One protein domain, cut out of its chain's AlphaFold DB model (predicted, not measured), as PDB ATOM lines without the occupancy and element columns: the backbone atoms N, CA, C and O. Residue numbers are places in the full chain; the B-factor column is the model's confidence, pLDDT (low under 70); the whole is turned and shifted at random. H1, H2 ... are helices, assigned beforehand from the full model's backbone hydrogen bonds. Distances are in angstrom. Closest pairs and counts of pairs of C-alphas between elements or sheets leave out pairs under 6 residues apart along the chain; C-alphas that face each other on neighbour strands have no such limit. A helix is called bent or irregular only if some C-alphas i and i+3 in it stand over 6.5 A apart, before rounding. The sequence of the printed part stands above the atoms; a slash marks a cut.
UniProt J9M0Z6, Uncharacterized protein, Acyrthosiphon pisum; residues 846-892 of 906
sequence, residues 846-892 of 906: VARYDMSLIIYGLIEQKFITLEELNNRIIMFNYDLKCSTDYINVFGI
ATOM      1  N   VAL A 846      36.101  47.381  38.959       84.00
ATOM      2  CA  VAL A 846      35.787  45.982  38.598       84.00
ATOM      3  C   VAL A 846      35.371  45.795  37.135       84.00
ATOM      4  O   VAL A 846      35.871  44.883  36.472       84.00
ATOM      5  N   ALA A 847      34.543  46.689  36.580       83.00
ATOM      6  CA  ALA A 847      34.003  46.531  35.224       83.00
ATOM      7  C   ALA A 847      35.113  46.502  34.161       83.00
ATOM      8  O   ALA A 847      35.000  45.811  33.150       83.00
ATOM      9  N   ARG A 848      36.229  47.189  34.431       79.75
ATOM     10  CA  ARG A 848      37.455  47.180  33.626       79.75
ATOM     11  C   ARG A 848      37.970  45.777  33.293       79.75
ATOM     12  O   ARG A 848      38.517  45.569  32.210       79.75
ATOM     13  N   TYR A 849      37.863  44.852  34.242       79.44
ATOM     14  CA  TYR A 849      38.352  43.483  34.109       79.44
ATOM     15  C   TYR A 849      37.237  42.598  33.545       79.44
ATOM     16  O   TYR A 849      37.405  41.976  32.492       79.44
ATOM     17  N   ASP A 850      36.072  42.629  34.185       84.69
ATOM     18  CA  ASP A 850      34.998  41.663  33.948       84.69
ATOM     19  C   ASP A 850      34.291  41.873  32.605       84.69
ATOM     20  O   ASP A 850      33.964  40.897  31.929       84.69
ATOM     21  N   MET A 851      34.138  43.120  32.136       85.62
ATOM     22  CA  MET A 851      33.509  43.394  30.834       85.62
ATOM     23  C   MET A 851      34.254  42.732  29.671       85.62
ATOM     24  O   MET A 851      33.622  42.348  28.690       85.62
ATOM     25  N   SER A 852      35.574  42.539  29.780       82.75
ATOM     26  CA  SER A 852      36.347  41.835  28.748       82.75
ATOM     27  C   SER A 852      35.964  40.353  28.633       82.75
ATOM     28  O   SER A 852      35.899  39.823  27.523       82.75
ATOM     29  N   LEU A 853      35.641  39.711  29.761       86.81
ATOM     30  CA  LEU A 853      35.199  38.319  29.838       86.81
ATOM     31  C   LEU A 853      33.722  38.179  29.452       86.81
ATOM     32  O   LEU A 853      33.371  37.254  28.723       86.81
ATOM     33  N   ILE A 854      32.873  39.120  29.882       89.25
ATOM     34  CA  ILE A 854      31.448  39.169  29.521       89.25
ATOM     35  C   ILE A 854      31.290  39.326  28.005       89.25
ATOM     36  O   ILE A 854      30.582  38.541  27.380       89.25
ATOM     37  N   ILE A 855      31.992  40.287  27.392       88.62
ATOM     38  CA  ILE A 855      31.951  40.494  25.938       88.62
ATOM     39  C   ILE A 855      32.476  39.263  25.190       88.62
ATOM     40  O   ILE A 855      31.844  38.827  24.230       88.62
ATOM     41  N   TYR A 856      33.587  38.669  25.637       88.31
ATOM     42  CA  TYR A 856      34.102  37.437  25.033       88.31
ATOM     43  C   TYR A 856      33.076  36.293  25.109       88.31
ATOM     44  O   TYR A 856      32.808  35.646  24.101       88.31
ATOM     45  N   GLY A 857      32.415  36.107  26.258       92.31
ATOM     46  CA  GLY A 857      31.340  35.126  26.422       92.31
ATOM     47  C   GLY A 857      30.136  35.367  25.504       92.31
ATOM     48  O   GLY A 857      29.595  34.411  24.955       92.31
ATOM     49  N   LEU A 858      29.745  36.627  25.277       92.62
ATOM     50  CA  LEU A 858      28.670  36.988  24.340       92.62
ATOM     51  C   LEU A 858      29.049  36.734  22.869       92.62
ATOM     52  O   LEU A 858      28.169  36.407  22.071       92.62
ATOM     53  N   ILE A 859      30.336  36.847  22.520       91.12
ATOM     54  CA  ILE A 859      30.865  36.518  21.185       91.12
ATOM     55  C   ILE A 859      30.914  34.996  20.979       91.12
ATOM     56  O   ILE A 859      30.410  34.504  19.971       91.12
ATOM     57  N   GLU A 860      31.430  34.234  21.949       92.19
ATOM     58  CA  GLU A 860      31.444  32.760  21.919       92.19
ATOM     59  C   GLU A 860      30.022  32.170  21.833       92.19
ATOM     60  O   GLU A 860      29.761  31.245  21.063       92.19
ATOM     61  N   GLN A 861      29.068  32.755  22.568       94.94
ATOM     62  CA  GLN A 861      27.644  32.390  22.519       94.94
ATOM     63  C   GLN A 861      26.903  32.964  21.294       94.94
ATOM     64  O   GLN A 861      25.719  32.684  21.115       94.94
ATOM     65  N   LYS A 862      27.588  33.726  20.429       91.50
ATOM     66  CA  LYS A 862      27.075  34.307  19.173       91.50
ATOM     67  C   LYS A 862      25.886  35.266  19.336       91.50
ATOM     68  O   LYS A 862      25.139  35.477  18.385       91.50
ATOM     69  N   PHE A 863      25.733  35.891  20.506       92.44
ATOM     70  CA  PHE A 863      24.762  36.976  20.714       92.44
ATOM     71  C   PHE A 863      25.166  38.266  19.985       92.44
ATOM     72  O   PHE A 863      24.306  39.047  19.585       92.44
ATOM     73  N   ILE A 864      26.472  38.474  19.801       92.62
ATOM     74  CA  ILE A 864      27.081  39.527  18.981       92.62
ATOM     75  C   ILE A 864      28.296  38.940  18.254       92.62
ATOM     76  O   ILE A 864      28.889  37.973  18.730       92.62
ATOM     77  N   THR A 865      28.708  39.522  17.129       89.88
ATOM     78  CA  THR A 865      30.025  39.229  16.537       89.88
ATOM     79  C   THR A 865      31.043  40.291  16.955       89.88
ATOM     80  O   THR A 865      30.679  41.392  17.374       89.88
ATOM     81  N   LEU A 866      32.335  39.981  16.829       85.50
ATOM     82  CA  LEU A 866      33.406  40.964  17.027       85.50
ATOM     83  C   LEU A 866      33.281  42.150  16.050       85.50
ATOM     84  O   LEU A 866      33.533  43.292  16.422       85.50
ATOM     85  N   GLU A 867      32.858  41.878  14.815       88.75
ATOM     86  CA  GLU A 867      32.610  42.891  13.790       88.75
ATOM     87  C   GLU A 867      31.398  43.770  14.132       88.75
ATOM     88  O   GLU A 867      31.523  44.990  14.135       88.75
ATOM     89  N   GLU A 868      30.266  43.171  14.515       87.75
ATOM     90  CA  GLU A 868      29.061  43.876  14.978       87.75
ATOM     91  C   GLU A 868      29.389  44.809  16.152       87.75
ATOM     92  O   GLU A 868      28.990  45.972  16.164       87.75
ATOM     93  N   LEU A 869      30.169  44.322  17.124       86.88
ATOM     94  CA  LEU A 869      30.602  45.113  18.271       86.88
ATOM     95  C   LEU A 869      31.525  46.267  17.864       86.88
ATOM     96  O   LEU A 869      31.298  47.399  18.284       86.88
ATOM     97  N   ASN A 870      32.550  46.005  17.052       85.25
ATOM     98  CA  ASN A 870      33.499  47.035  16.633       85.25
ATOM     99  C   ASN A 870      32.836  48.093  15.742       85.25
ATOM    100  O   ASN A 870      33.071  49.283  15.939       85.25
ATOM    101  N   ASN A 871      31.947  47.685  14.836       84.75
ATOM    102  CA  ASN A 871      31.147  48.597  14.025       84.75
ATOM    103  C   ASN A 871      30.207  49.432  14.905       84.75
ATOM    104  O   ASN A 871      30.160  50.650  14.744       84.75
ATOM    105  N   ARG A 872      29.525  48.829  15.892       85.38
ATOM    106  CA  ARG A 872      28.712  49.581  16.867       85.38
ATOM    107  C   ARG A 872      29.535  50.556  17.697       85.38
ATOM    108  O   ARG A 872      29.046  51.646  17.941       85.38
ATOM    109  N   ILE A 873      30.754  50.202  18.107       82.44
ATOM    110  CA  ILE A 873      31.663  51.092  18.848       82.44
ATOM    111  C   ILE A 873      32.110  52.273  17.974       82.44
ATOM    112  O   ILE A 873      32.047  53.414  18.416       82.44
ATOM    113  N   ILE A 874      32.520  52.019  16.728       81.81
ATOM    114  CA  ILE A 874      32.958  53.062  15.783       81.81
ATOM    115  C   ILE A 874      31.803  54.003  15.407       81.81
ATOM    116  O   ILE A 874      32.018  55.202  15.250       81.81
ATOM    117  N   MET A 875      30.585  53.469  15.281       79.88
ATOM    118  CA  MET A 875      29.381  54.219  14.902       79.88
ATOM    119  C   MET A 875      28.564  54.723  16.103       79.88
ATOM    120  O   MET A 875      27.490  55.295  15.909       79.88
ATOM    121  N   PHE A 876      29.023  54.518  17.344       80.50
ATOM    122  CA  PHE A 876      28.307  55.005  18.520       80.50
ATOM    123  C   PHE A 876      28.416  56.530  18.588       80.50
ATOM    124  O   PHE A 876      29.512  57.086  18.660       80.50
ATOM    125  N   ASN A 877      27.276  57.222  18.608       73.00
ATOM    126  CA  ASN A 877      27.270  58.649  18.899       73.00
ATOM    127  C   ASN A 877      27.563  58.865  20.393       73.00
ATOM    128  O   ASN A 877      26.651  58.870  21.214       73.00
ATOM    129  N   TYR A 878      28.835  59.081  20.731       70.31
ATOM    130  CA  TYR A 878      29.298  59.483  22.069       70.31
ATOM    131  C   TYR A 878      28.889  60.921  22.466       70.31
ATOM    132  O   TYR A 878      29.303  61.407  23.516       70.31
ATOM    133  N   ASP A 879      28.096  61.586  21.618       45.09
ATOM    134  CA  ASP A 879      27.838  63.023  21.557       45.09
ATOM    135  C   ASP A 879      29.097  63.893  21.383       45.09
ATOM    136  O   ASP A 879      30.212  63.578  21.802       45.09
ATOM    137  N   LEU A 880      28.916  65.038  20.717       38.91
ATOM    138  CA  LEU A 880      29.990  65.912  20.216       38.91
ATOM    139  C   LEU A 880      30.692  66.751  21.310       38.91
ATOM    140  O   LEU A 880      30.993  67.929  21.117       38.91
ATOM    141  N   LYS A 881      30.968  66.139  22.467       38.91
ATOM    142  CA  LYS A 881      31.853  66.660  23.520       38.91
ATOM    143  C   LYS A 881      33.063  65.766  23.815       38.91
ATOM    144  O   LYS A 881      34.045  66.299  24.320       38.91
ATOM    145  N   CYS A 882      33.038  64.474  23.476       29.72
ATOM    146  CA  CYS A 882      34.219  63.609  23.577       29.72
ATOM    147  C   CYS A 882      34.980  63.571  22.245       29.72
ATOM    148  O   CYS A 882      34.426  63.219  21.203       29.72
ATOM    149  N   SER A 883      36.263  63.937  22.281       29.02
ATOM    150  CA  SER A 883      37.149  63.871  21.110       29.02
ATOM    151  C   SER A 883      37.682  62.447  20.878       29.02
ATOM    152  O   SER A 883      37.850  61.675  21.817       29.02
ATOM    153  N   THR A 884      37.882  62.060  19.614       30.94
ATOM    154  CA  THR A 884      37.987  60.647  19.199       30.94
ATOM    155  C   THR A 884      39.335  59.976  19.495       30.94
ATOM    156  O   THR A 884      40.315  60.250  18.798       30.94
ATOM    157  N   ASP A 885      39.324  58.975  20.379       32.31
ATOM    158  CA  ASP A 885      40.402  57.988  20.545       32.31
ATOM    159  C   ASP A 885      39.925  56.609  20.064       32.31
ATOM    160  O   ASP A 885      38.998  56.025  20.628       32.31
ATOM    161  N   TYR A 886      40.545  56.057  19.015       35.59
ATOM    162  CA  TYR A 886      40.061  54.817  18.395       35.59
ATOM    163  C   TYR A 886      40.228  53.596  19.320       35.59
ATOM    164  O   TYR A 886      41.343  53.105  19.565       35.59
ATOM    165  N   ILE A 887      39.091  53.069  19.784       33.09
ATOM    166  CA  ILE A 887      38.984  51.786  20.483       33.09
ATOM    167  C   ILE A 887      39.357  50.673  19.500       33.09
ATOM    168  O   ILE A 887      38.777  50.546  18.428       33.09
ATOM    169  N   ASN A 888      40.364  49.875  19.862       27.56
ATOM    170  CA  ASN A 888      40.882  48.805  19.015       27.56
ATOM    171  C   ASN A 888      41.118  47.550  19.873       27.56
ATOM    172  O   ASN A 888      42.076  47.471  20.650       27.56
ATOM    173  N   VAL A 889      40.154  46.636  19.781       36.81
ATOM    174  CA  VAL A 889      39.964  45.366  20.507       36.81
ATOM    175  C   VAL A 889      39.258  44.455  19.474       36.81
ATOM    176  O   VAL A 889      38.531  44.963  18.632       36.81
ATOM    177  N   PHE A 890      39.427  43.140  19.372       31.64
ATOM    178  CA  PHE A 890      40.015  42.140  20.254       31.64
ATOM    179  C   PHE A 890      41.117  41.353  19.529       31.64
ATOM    180  O   PHE A 890      41.084  41.193  18.313       31.64
ATOM    181  N   GLY A 891      42.055  40.795  20.296       28.69
ATOM    182  CA  GLY A 891      42.915  39.699  19.852       28.69
ATOM    183  C   GLY A 891      42.675  38.496  20.757       28.69
ATOM    184  O   GLY A 891      43.079  38.530  21.920       28.69
ATOM    185  N   ILE A 892      41.981  37.474  20.252       28.92
ATOM    186  CA  ILE A 892      41.654  36.261  21.017       28.92
ATOM    187  C   ILE A 892      42.941  35.440  21.245       28.92
ATOM    188  O   ILE A 892      43.774  35.352  20.336       28.92
TER     189      ILE A 892
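Overview. This is residues 846 to 892 of the 906 residues of an uncharacterized protein of Acyrthosiphon pisum (UniProt J9M0Z6). The longer helix H1 and the shorter H2 make a loose V, meeting near the end of H1 and the start of H2. A long tail without named elements, residues 875 to 892, runs on from H2, sticks out at residues 875 to 883 and folds back past H2. The printed part has 47 residues, with two named helices, H1 then H2, and no named strand; the class is all helix. It is loose, with a radius of gyration of the C-alphas of 12.0 A and spans of 34 by 24 by 17 A.

Arrangement. H1, residues 846 to 860, and H2, residues 866 to 874, are close but not clearly touching; their closest C-alphas, of Ile 859 and Leu 866, are 6.6 A apart. They run opposite ways at a steep tilt of 48 degrees. In H2 every O i to N i+4 pair is within hydrogen-bond range, in H1 9 of 11.

Along the chain. H1 begins at C-alpha 846 (35.787, 45.982, 38.598) and is 21.7 A long. It is neither bent nor irregular, but only just: C-alphas 848 and 851 are 6.1 A apart. H2 is 12.2 A long and ends at C-alpha 874 (32.958, 53.062, 15.783).

Size, cuts and confidence. The C-alphas farthest apart, of Gln 861 and Lys 881, are 34.5 A apart. The printed part has no cut, and the link from H1 to H2 is tight. Residues 879 to 892 have pLDDT under 70.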